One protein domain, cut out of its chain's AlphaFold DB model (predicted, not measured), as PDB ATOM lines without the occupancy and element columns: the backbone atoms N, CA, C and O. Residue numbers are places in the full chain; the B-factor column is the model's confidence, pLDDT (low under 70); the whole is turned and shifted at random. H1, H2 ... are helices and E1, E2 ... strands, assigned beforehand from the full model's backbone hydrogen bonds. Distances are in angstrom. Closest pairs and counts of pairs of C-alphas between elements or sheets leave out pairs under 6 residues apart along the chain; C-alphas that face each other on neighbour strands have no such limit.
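This is residues 5 to 86 of the 91 residues of an uncharacterized protein of Sphingomonas melonis TY (UniProt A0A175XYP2). A long, curled antiparallel sheet, E1 to E5, like part of a barrel, holds one short helix, H1, in its hollow. The printed part has 82 residues, H1 then five strands, mostly strand. The sheet's order, E1 E2 E3 E4 E5, is a meander, each strand the antiparallel neighbour of the one before. The whole is only just loose, close to compact, radius of gyration of the C-alphas 14.5 A, spans 46 by 23 by 19 A.

H1, residues 12 to 19, with every O i to N i+4 pair within hydrogen-bond range, is on the twisted sheet. Its closest C-alphas to E2, residues 31 to 42, are those of Lys 13 and Phe 41, 5.9 A. E1, residues 22 to 25, and E2 form a hairpin, N 22 and O 34 within hydrogen-bond range at 2.9 A. Hairpins follow with E3, residues 46 to 55, N 35 and O 52 at 2.9 A; E4, residues 58 to 71, N 51 and O 63 at 2.9 A; and E5, residues 81 to 85, N 70 and O 82 at 2.8 A.

H1, 10.2 A, begins at C-alpha 12 (158.261, 117.454, 157.783). E1 is 10.5 A. E2, 32.2 A, bends by 56 degrees at residue 38. E3 is 27.9 A. E4, 34.4 A, bends by 73 degrees at residue 61. E5, 13.6 A, ends at C-alpha 85 (162.569, 113.184, 169.079).

The C-alphas farthest apart, Gly 28 and Lys 76, are 46.5 A apart. The printed part has no cut and no long link, and no printed residue is under 70 in pLDDT.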
ATOM      1  N   GLY A   5     168.297 123.076 154.202       91.88
ATOM      2  CA  GLY A   5     168.701 122.110 155.225       91.88
ATOM      3  C   GLY A   5     167.805 120.869 155.294       91.88
ATOM      4  O   GLY A   5     168.243 119.845 155.805       91.88
ATOM      5  N   MET A   6     166.577 120.927 154.764       94.56
ATOM      6  CA  MET A   6     165.692 119.765 154.629       94.56
ATOM      7  C   MET A   6     166.056 118.855 153.453       94.56
ATOM      8  O   MET A   6     165.298 117.941 153.158       94.56
ATOM      9  N   GLY A   7     167.169 119.085 152.750       92.31
ATOM     10  CA  GLY A   7     167.655 118.159 151.721       92.31
ATOM     11  C   GLY A   7     166.691 117.959 150.546       92.31
ATOM     12  O   GLY A   7     166.670 116.892 149.947       92.31
ATOM     13  N   GLY A   8     165.856 118.957 150.236       91.56
ATOM     14  CA  GLY A   8     164.852 118.874 149.167       91.56
ATOM     15  C   GLY A   8     163.523 118.225 149.573       91.56
ATOM     16  O   GLY A   8     162.600 118.175 148.762       91.56
ATOM     17  N   HIS A   9     163.370 117.777 150.823       95.62
ATOM     18  CA  HIS A   9     162.098 117.252 151.313       95.62
ATOM     19  C   HIS A   9     161.068 118.376 151.508       95.62
ATOM     20  O   HIS A   9     161.264 119.293 152.302       95.62
ATOM     21  N   ALA A  10     159.936 118.278 150.805       92.69
ATOM     22  CA  ALA A  10     158.893 119.308 150.802       92.69
ATOM     23  C   ALA A  10     158.052 119.370 152.092       92.69
ATOM     24  O   ALA A  10     157.346 120.352 152.320       92.69
ATOM     25  N   THR A  11     158.084 118.323 152.926       94.94
ATOM     26  CA  THR A  11     157.266 118.239 154.146       94.94
ATOM     27  C   THR A  11     158.064 117.698 155.335       94.94
ATOM     28  O   THR A  11     158.991 116.905 155.134       94.94
ATOM     29  N   PRO A  12     157.680 118.050 156.581       95.88
ATOM     30  CA  PRO A  12     158.261 117.454 157.783       95.88
ATOM     31  C   PRO A  12     158.183 115.928 157.796       95.88
ATOM     32  O   PRO A  12     159.161 115.282 158.149       95.88
ATOM     33  N   LYS A  13     157.052 115.348 157.368       97.12
ATOM     34  CA  LYS A  13     156.889 113.890 157.281       97.12
ATOM     35  C   LYS A  13     157.919 113.276 156.339       97.12
ATOM     36  O   LYS A  13     158.638 112.385 156.758       97.12
ATOM     37  N   ALA A  14     158.025 113.782 155.109       97.50
ATOM     38  CA  ALA A  14     158.969 113.243 154.132       97.50
ATOM     39  C   ALA A  14     160.421 113.337 154.624       97.50
ATOM     40  O   ALA A  14     161.192 112.402 154.434       97.50
ATOM     41  N   TYR A  15     160.776 114.445 155.283       97.25
ATOM     42  CA  TYR A  15     162.095 114.595 155.888       97.25
ATOM     43  C   TYR A  15     162.329 113.576 157.010       97.25
ATOM     44  O   TYR A  15     163.363 112.919 157.026       97.25
ATOM     45  N   LEU A  16     161.390 113.438 157.952       97.31
ATOM     46  CA  LEU A  16     161.543 112.540 159.101       97.31
ATOM     47  C   LEU A  16     161.538 111.067 158.675       97.31
ATOM     48  O   LEU A  16     162.366 110.302 159.160       97.31
ATOM     49  N   ASP A  17     160.695 110.685 157.714       97.81
ATOM     50  CA  ASP A  17     160.678 109.334 157.142       97.81
ATOM     51  C   ASP A  17     162.051 108.962 156.565       97.81
ATOM     52  O   ASP A  17     162.552 107.867 156.819       97.81
ATOM     53  N   ALA A  18     162.688 109.888 155.840       97.56
ATOM     54  CA  ALA A  18     164.023 109.695 155.283       97.56
ATOM     55  C   ALA A  18     165.117 109.725 156.364       97.56
ATOM     56  O   ALA A  18     165.990 108.865 156.386       97.56
ATOM     57  N   GLN A  19     165.060 110.675 157.298       95.56
ATOM     58  CA  GLN A  19     166.048 110.825 158.371       95.56
ATOM     59  C   GLN A  19     166.119 109.592 159.283       95.56
ATOM     60  O   GLN A  19     167.205 109.226 159.740       95.56
ATOM     61  N   PHE A  20     164.972 108.959 159.544       96.19
ATOM     62  CA  PHE A  20     164.857 107.737 160.339       96.19
ATOM     63  C   PHE A  20     164.863 106.458 159.479       96.19
ATOM     64  O   PHE A  20     164.637 105.372 160.006       96.19
ATOM     65  N   THR A  21     165.179 106.562 158.183       97.50
ATOM     66  CA  THR A  21     165.421 105.418 157.295       97.50
ATOM     67  C   THR A  21     166.855 105.461 156.779       97.50
ATOM     68  O   THR A  21     167.176 106.186 155.842       97.50
ATOM     69  N   TYR A  22     167.742 104.681 157.391       96.06
ATOM     70  CA  TYR A  22     169.160 104.660 157.036       96.06
ATOM     71  C   TYR A  22     169.787 103.283 157.244       96.06
ATOM     72  O   TYR A  22     169.305 102.459 158.017       96.06
ATOM     73  N   SER A  23     170.931 103.068 156.598       96.75
ATOM     74  CA  SER A  23     171.843 101.958 156.870       96.75
ATOM     75  C   SER A  23     173.263 102.501 156.974       96.75
ATOM     76  O   SER A  23     173.628 103.427 156.248       96.75
ATOM     77  N   ARG A  24     174.058 101.952 157.891       96.12
ATOM     78  CA  ARG A  24     175.480 102.273 158.032       96.12
ATOM     79  C   ARG A  24     176.299 101.009 158.255       96.12
ATOM     80  O   ARG A  24     175.869 100.101 158.968       96.12
ATOM     81  N   THR A  25     177.504 100.998 157.706       97.00
ATOM     82  CA  THR A  25     178.525  99.994 158.020       97.00
ATOM     83  C   THR A  25     179.105 100.277 159.404       97.00
ATOM     84  O   THR A  25     179.241 101.440 159.793       97.00
ATOM     85  N   LEU A  26     179.409  99.228 160.166       94.62
ATOM     86  CA  LEU A  26     180.071  99.347 161.465       94.62
ATOM     87  C   LEU A  26     181.582  99.120 161.334       94.62
ATOM     88  O   LEU A  26     182.041  98.379 160.461       94.62
ATOM     89  N   ASP A  27     182.352  99.735 162.233       90.44
ATOM     90  CA  ASP A  27     183.778  99.444 162.365       90.44
ATOM     91  C   ASP A  27     183.950  97.983 162.803       90.44
ATOM     92  O   ASP A  27     183.417  97.567 163.831       90.44
ATOM     93  N   GLY A  28     184.670  97.191 162.001       87.25
ATOM     94  CA  GLY A  28     184.792  95.738 162.188       87.25
ATOM     95  C   GLY A  28     183.891  94.891 161.282       87.25
ATOM     96  O   GLY A  28     183.970  93.666 161.333       87.25
ATOM     97  N   GLY A  29     183.097  95.521 160.409       90.50
ATOM     98  CA  GLY A  29     182.218  94.841 159.458       90.50
ATOM     99  C   GLY A  29     180.766  94.761 159.930       90.50
ATOM    100  O   GLY A  29     180.423  95.160 161.040       90.50
ATOM    101  N   GLY A  30     179.897  94.272 159.045       94.12
ATOM    102  CA  GLY A  30     178.453  94.241 159.273       94.12
ATOM    103  C   GLY A  30     177.759  95.589 159.054       94.12
ATOM    104  O   GLY A  30     178.381  96.613 158.750       94.12
ATOM    105  N   THR A  31     176.434  95.583 159.179       97.50
ATOM    106  CA  THR A  31     175.573  96.751 158.964       97.50
ATOM    107  C   THR A  31     174.572  96.918 160.093       97.50
ATOM    108  O   THR A  31     174.060  95.955 160.658       97.50
ATOM    109  N   ARG A  32     174.248  98.172 160.403       96.62
ATOM    110  CA  ARG A  32     173.131  98.519 161.280       96.62
ATOM    111  C   ARG A  32     172.326  99.636 160.653       96.62
ATOM    112  O   ARG A  32     172.886 100.585 160.110       96.62
ATOM    113  N   GLY A  33     171.015  99.554 160.773       96.75
ATOM    114  CA  GLY A  33     170.116 100.525 160.186       96.75
ATOM    115  C   GLY A  33     168.800 100.633 160.923       96.75
ATOM    116  O   GLY A  33     168.554  99.969 161.934       96.75
ATOM    117  N   MET A  34     167.963 101.498 160.379       97.19
ATOM    118  CA  MET A  34     166.580 101.668 160.771       97.19
ATOM    119  C   MET A  34     165.749 101.923 159.521       97.19
ATOM    120  O   MET A  34     166.244 102.529 158.569       97.19
ATOM    121  N   ARG A  35     164.501 101.460 159.510       98.19
ATOM    122  CA  ARG A  35     163.562 101.689 158.410       98.19
ATOM    123  C   ARG A  35     162.195 102.051 158.960       98.19
ATOM    124  O   ARG A  35     161.606 101.258 159.685       98.19
ATOM    125  N   VAL A  36     161.676 103.217 158.589       98.12
ATOM    126  CA  VAL A  36     160.282 103.577 158.880       98.12
ATOM    127  C   VAL A  36     159.363 102.697 158.032       98.12
ATOM    128  O   VAL A  36     159.507 102.653 156.811       98.12
ATOM    129  N   ILE A  37     158.434 101.994 158.680       98.31
ATOM    130  CA  ILE A  37     157.456 101.117 158.012       98.31
ATOM    131  C   ILE A  37     156.077 101.764 157.890       98.31
ATOM    132  O   ILE A  37     155.359 101.489 156.935       98.31
ATOM    133  N   ASP A  38     155.726 102.651 158.821       98.44
ATOM    134  CA  ASP A  38     154.537 103.497 158.738       98.44
ATOM    135  C   ASP A  38     154.732 104.760 159.585       98.44
ATOM    136  O   ASP A  38     155.424 104.728 160.609       98.44
ATOM    137  N   SER A  39     154.137 105.878 159.165       98.19
ATOM    138  CA  SER A  39     154.207 107.129 159.919       98.19
ATOM    139  C   SER A  39     153.116 108.136 159.561       98.19
ATOM    140  O   SER A  39     152.656 108.239 158.419       98.19
ATOM    141  N   ALA A  40     152.770 108.976 160.534       98.00
ATOM    142  CA  ALA A  40     151.761 110.016 160.408       98.00
ATOM    143  C   ALA A  40     152.264 111.352 160.962       98.00
ATOM    144  O   ALA A  40     152.848 111.409 162.042       98.00
ATOM    145  N   PHE A  41     151.976 112.445 160.250       97.44
ATOM    146  CA  PHE A  41     152.169 113.806 160.752       97.44
ATOM    147  C   PHE A  41     150.821 114.412 161.134       97.44
ATOM    148  O   PHE A  41     149.977 114.682 160.283       97.44
ATOM    149  N   VAL A  42     150.618 114.599 162.433       97.06
ATOM    150  CA  VAL A  42     149.320 114.889 163.039       97.06
ATOM    151  C   VAL A  42     149.305 116.312 163.589       97.06
ATOM    152  O   VAL A  42     150.231 116.756 164.280       97.06
ATOM    153  N   GLY A  43     148.238 117.048 163.263       94.38
ATOM    154  CA  GLY A  43     147.958 118.373 163.826       94.38
ATOM    155  C   GLY A  43     149.032 119.429 163.555       94.38
ATOM    156  O   GLY A  43     149.173 120.359 164.343       94.38
ATOM    157  N   ASN A  44     149.823 119.265 162.487       93.56
ATOM    158  CA  ASN A  44     150.969 120.120 162.163       93.56
ATOM    159  C   ASN A  44     151.995 120.267 163.313       93.56
ATOM    160  O   ASN A  44     152.656 121.298 163.448       93.56
ATOM    161  N   ARG A  45     152.091 119.259 164.191       95.44
ATOM    162  CA  ARG A  45     152.838 119.384 165.451       95.44
ATOM    163  C   ARG A  45     153.563 118.125 165.886       95.44
ATOM    164  O   ARG A  45     154.589 118.241 166.549       95.44
ATOM    165  N   VAL A  46     153.046 116.942 165.575       96.88
ATOM    166  CA  VAL A  46     153.647 115.688 166.040       96.88
ATOM    167  C   VAL A  46     153.764 114.717 164.884       96.88
ATOM    168  O   VAL A  46     152.814 114.539 164.129       96.88
ATOM    169  N   TRP A  47     154.928 114.102 164.741       97.56
ATOM    170  CA  TRP A  47     155.140 112.985 163.832       97.56
ATOM    171  C   TRP A  47     155.290 111.701 164.646       97.56
ATOM    172  O   TRP A  47     156.081 111.656 165.590       97.56
ATOM    173  N   TYR A  48     154.507 110.689 164.294       97.38
ATOM    174  CA  TYR A  48     154.522 109.356 164.891       97.38
ATOM    175  C   TYR A  48     154.992 108.359 163.847       97.38
ATOM    176  O   TYR A  48     154.562 108.464 162.699       97.38
ATOM    177  N   ALA A  49     155.800 107.378 164.237       97.69
ATOM    178  CA  ALA A  49     156.189 106.303 163.335       97.69
ATOM    179  C   ALA A  49     156.399 104.970 164.039       97.69
ATOM    180  O   ALA A  49     156.790 104.926 165.205       97.69
ATOM    181  N   ALA A  50     156.195 103.896 163.285       97.75
ATOM    182  CA  ALA A  50     156.766 102.592 163.570       97.75
ATOM    183  C   ALA A  50     158.011 102.409 162.694       97.75
ATOM    184  O   ALA A  50     157.976 102.683 161.490       97.75
ATOM    185  N   ALA A  51     159.113 101.961 163.292       97.38
ATOM    186  CA  ALA A  51     160.365 101.741 162.584       97.38
ATOM    187  C   ALA A  51     161.019 100.422 162.996       97.38
ATOM    188  O   ALA A  51     161.080 100.085 164.176       97.38
ATOM    189  N   GLU A  52     161.528  99.686 162.021       97.94
ATOM    190  CA  GLU A  52     162.321  98.482 162.230       97.94
ATOM    191  C   GLU A  52     163.766  98.856 162.536       97.94
ATOM    192  O   GLU A  52     164.353  99.680 161.836       97.94
ATOM    193  N   ILE A  53     164.362  98.211 163.534       97.31
ATOM    194  CA  ILE A  53     165.809  98.193 163.733       97.31
ATOM    195  C   ILE A  53     166.374  96.998 162.975       97.31
ATOM    196  O   ILE A  53     165.952  95.863 163.190       97.31
ATOM    197  N   ILE A  54     167.332  97.263 162.088       98.12
ATOM    198  CA  ILE A  54     167.906  96.271 161.176       98.12
ATOM    199  C   ILE A  54     169.376  96.070 161.532       98.12
ATOM    200  O   ILE A  54     170.108  97.041 161.745       98.12
ATOM    201  N   GLN A  55     169.812  94.817 161.570       97.81
ATOM    202  CA  GLN A  55     171.210  94.442 161.732       97.81
ATOM    203  C   GLN A  55     171.554  93.354 160.720       97.81
ATOM    204  O   GLN A  55     170.841  92.364 160.618       97.81
ATOM    205  N   ASP A  56     172.619  93.573 159.950       96.75
ATOM    206  CA  ASP A  56     173.114  92.632 158.937       96.75
ATOM    207  C   ASP A  56     172.047  92.185 157.922       96.75
ATOM    208  O   ASP A  56     172.036  91.053 157.454       96.75
ATOM    209  N   GLY A  57     171.144  93.106 157.569       95.12
ATOM    210  CA  GLY A  57     170.022  92.863 156.653       95.12
ATOM    211  C   GLY A  57     168.770  92.275 157.312       95.12
ATOM    212  O   GLY A  57     167.701  92.325 156.708       95.12
ATOM    213  N   GLU A  58     168.867  91.811 158.556       97.62
ATOM    214  CA  GLU A  58     167.778  91.164 159.289       97.62
ATOM    215  C   GLU A  58     167.064  92.136 160.236       97.62
ATOM    216  O   GLU A  58     167.695  92.899 160.982       97.62
ATOM    217  N   VAL A  59     165.730  92.088 160.242       98.12
ATOM    218  CA  VAL A  59     164.896  92.873 161.163       98.12
ATOM    219  C   VAL A  59     165.007  92.281 162.565       98.12
ATOM    220  O   VAL A  59     164.675  91.123 162.790       98.12
ATOM    221  N   GLN A  60     165.446  93.095 163.522       97.75
ATOM    222  CA  GLN A  60     165.646  92.670 164.906       97.75
ATOM    223  C   GLN A  60     164.384  92.885 165.746       97.75
ATOM    224  O   GLN A  60     163.926  91.990 166.447       97.75
ATOM    225  N   TYR A  61     163.824  94.095 165.695       96.25
ATOM    226  CA  TYR A  61     162.605  94.480 166.408       96.25
ATOM    227  C   TYR A  61     162.038  95.782 165.837       96.25
ATOM    228  O   TYR A  61     162.712  96.497 165.094       96.25
ATOM    229  N   VAL A  62     160.801  96.104 166.218       96.50
ATOM    230  CA  VAL A  62     160.117  97.351 165.853       96.50
ATOM    231  C   VAL A  62     160.057  98.277 167.063       96.50
ATOM    232  O   VAL A  62     159.752  97.841 168.173       96.50
ATOM    233  N   ILE A  63     160.322  99.563 166.844       94.50
ATOM    234  CA  ILE A  63     160.158 100.629 167.832       94.50
ATOM    235  C   ILE A  63     159.093 101.630 167.391       94.50
ATOM    236  O   ILE A  63     158.860 101.831 166.199       94.50
ATOM    237  N   ALA A  64     158.483 102.294 168.372       95.31
ATOM    238  CA  ALA A  64     157.667 103.477 168.144       95.31
ATOM    239  C   ALA A  64     158.518 104.741 168.324       95.31
ATOM    240  O   ALA A  64     159.260 104.869 169.300       95.31
ATOM    241  N   LEU A  65     158.382 105.685 167.397       95.25
ATOM    242  CA  LEU A  65     159.033 106.989 167.422       95.25
ATOM    243  C   LEU A  65     157.987 108.091 167.557       95.25
ATOM    244  O   LEU A  65     156.921 108.039 166.939       95.25
ATOM    245  N   VAL A  66     158.328 109.120 168.332       95.50
ATOM    246  CA  VAL A  66     157.544 110.351 168.443       95.50
ATOM    247  C   VAL A  66     158.480 111.540 168.291       95.50
ATOM    248  O   VAL A  66     159.449 111.678 169.036       95.50
ATOM    249  N   CYS A  67     158.174 112.418 167.340       96.31
ATOM    250  CA  CYS A  67     158.864 113.687 167.153       96.31
ATOM    251  C   CYS A  67     157.890 114.846 167.359       96.31
ATOM    252  O   CYS A  67     156.892 114.964 166.646       96.31
ATOM    253  N   LEU A  68     158.209 115.750 168.285       96.94
ATOM    254  CA  LEU A  68     157.604 117.077 168.304       96.94
ATOM    255  C   LEU A  68     158.204 117.894 167.169       96.94
ATOM    256  O   LEU A  68     159.421 117.975 167.032       96.94
ATOM    257  N   VAL A  69     157.351 118.515 166.371       96.56
ATOM    258  CA  VAL A  69     157.720 119.236 165.159       96.56
ATOM    259  C   VAL A  69     157.283 120.686 165.278       96.56
ATOM    260  O   VAL A  69     156.149 120.997 165.642       96.56
ATOM    261  N   LYS A  70     158.190 121.584 164.903       96.00
ATOM    262  CA  LYS A  70     157.893 122.976 164.597       96.00
ATOM    263  C   LYS A  70     157.988 123.153 163.085       96.00
ATOM    264  O   LYS A  70     159.067 123.013 162.517       96.00
ATOM    265  N   TRP A  71     156.859 123.459 162.452       95.75
ATOM    266  CA  TRP A  71     156.766 123.690 161.011       95.75
ATOM    267  C   TRP A  71     156.126 125.049 160.733       95.75
ATOM    268  O   TRP A  71     154.972 125.289 161.088       95.75
ATOM    269  N   ASN A  72     156.896 125.942 160.118       95.06
ATOM    270  CA  ASN A  72     156.465 127.263 159.689       95.06
ATOM    271  C   ASN A  72     157.113 127.605 158.332       95.06
ATOM    272  O   ASN A  72     158.145 128.276 158.305       95.06
ATOM    273  N   PRO A  73     156.524 127.185 157.200       92.19
ATOM    274  CA  PRO A  73     157.088 127.442 155.873       92.19
ATOM    275  C   PRO A  73     157.173 128.937 155.523       92.19
ATOM    276  O   PRO A  73     157.952 129.312 154.656       92.19
ATOM    277  N   GLY A  74     156.409 129.797 156.208       93.19
ATOM    278  CA  GLY A  74     156.429 131.253 156.034       93.19
ATOM    279  C   GLY A  74     157.375 131.998 156.981       93.19
ATOM    280  O   GLY A  74     157.238 133.213 157.142       93.19
ATOM    281  N   ALA A  75     158.289 131.303 157.667       94.19
ATOM    282  CA  ALA A  75     159.218 131.933 158.600       94.19
ATOM    283  C   ALA A  75     160.133 132.947 157.883       94.19
ATOM    284  O   ALA A  75     160.885 132.593 156.976       94.19
ATOM    285  N   LYS A  76     160.082 134.219 158.305       95.12
ATOM    286  CA  LYS A  76     160.839 135.323 157.677       95.12
ATOM    287  C   LYS A  76     162.353 135.219 157.866       95.12
ATOM    288  O   LYS A  76     163.102 135.780 157.080       95.12
ATOM    289  N   ASP A  77     162.787 134.516 158.907       93.62
ATOM    290  CA  ASP A  77     164.193 134.226 159.194       93.62
ATOM    291  C   ASP A  77     164.727 133.020 158.395       93.62
ATOM    292  O   ASP A  77     165.903 132.674 158.503       93.62
ATOM    293  N   GLY A  78     163.874 132.368 157.595       92.94
ATOM    294  CA  GLY A  78     164.213 131.198 156.790       92.94
ATOM    295  C   GLY A  78     164.284 129.882 157.570       92.94
ATOM    296  O   GLY A  78     164.453 128.833 156.947       92.94
ATOM    297  N   TYR A  79     164.123 129.879 158.898       95.19
ATOM    298  CA  TYR A  79     164.169 128.670 159.729       95.19
ATOM    299  C   TYR A  79     162.790 128.012 159.818       95.19
ATOM    300  O   TYR A  79     162.101 128.047 160.837       95.19
ATOM    301  N   VAL A  80     162.398 127.377 158.717       94.94
ATOM    302  CA  VAL A  80     161.041 126.857 158.514       94.94
ATOM    303  C   VAL A  80     160.718 125.575 159.280       94.94
ATOM    304  O   VAL A  80     159.545 125.249 159.461       94.94
ATOM    305  N   PHE A  81     161.731 124.832 159.729       96.44
ATOM    306  CA  PHE A  81     161.537 123.507 160.313       96.44
ATOM    307  C   PHE A  81     162.430 123.260 161.528       96.44
ATOM    308  O   PHE A  81     163.556 123.748 161.615       96.44
ATOM    309  N   GLY A  82     161.946 122.461 162.468       95.69
ATOM    310  CA  GLY A  82     162.729 121.863 163.538       95.69
ATOM    311  C   GLY A  82     161.959 120.708 164.157       95.69
ATOM    312  O   GLY A  82     160.727 120.692 164.119       95.69
ATOM    313  N   TYR A  83     162.669 119.748 164.734       96.00
ATOM    314  CA  TYR A  83     162.044 118.645 165.444       96.00
ATOM    315  C   TYR A  83     162.842 118.265 166.688       96.00
ATOM    316  O   TYR A  83     164.029 118.574 166.806       96.00
ATOM    317  N   LYS A  84     162.158 117.610 167.620       94.56
ATOM    318  CA  LYS A  84     162.746 116.962 168.781       94.56
ATOM    319  C   LYS A  84     162.114 115.589 168.930       94.56
ATOM    320  O   LYS A  84     160.910 115.487 169.159       94.56
ATOM    321  N   ASP A  85     162.928 114.562 168.788       89.31
ATOM    322  CA  ASP A  85     162.569 113.184 169.079       89.31
ATOM    323  C   ASP A  85     162.562 112.928 170.593       89.31
ATOM    324  O   ASP A  85     163.328 113.526 171.362       89.31
ATOM    325  N   SER A  86     161.669 112.043 171.035       78.25
ATOM    326  CA  SER A  86     161.795 111.404 172.342       78.25
ATOM    327  C   SER A  86     162.813 110.268 172.250       78.25
ATOM    328  O   SER A  86     162.683 109.412 171.373       78.25
TER     329      SER A  86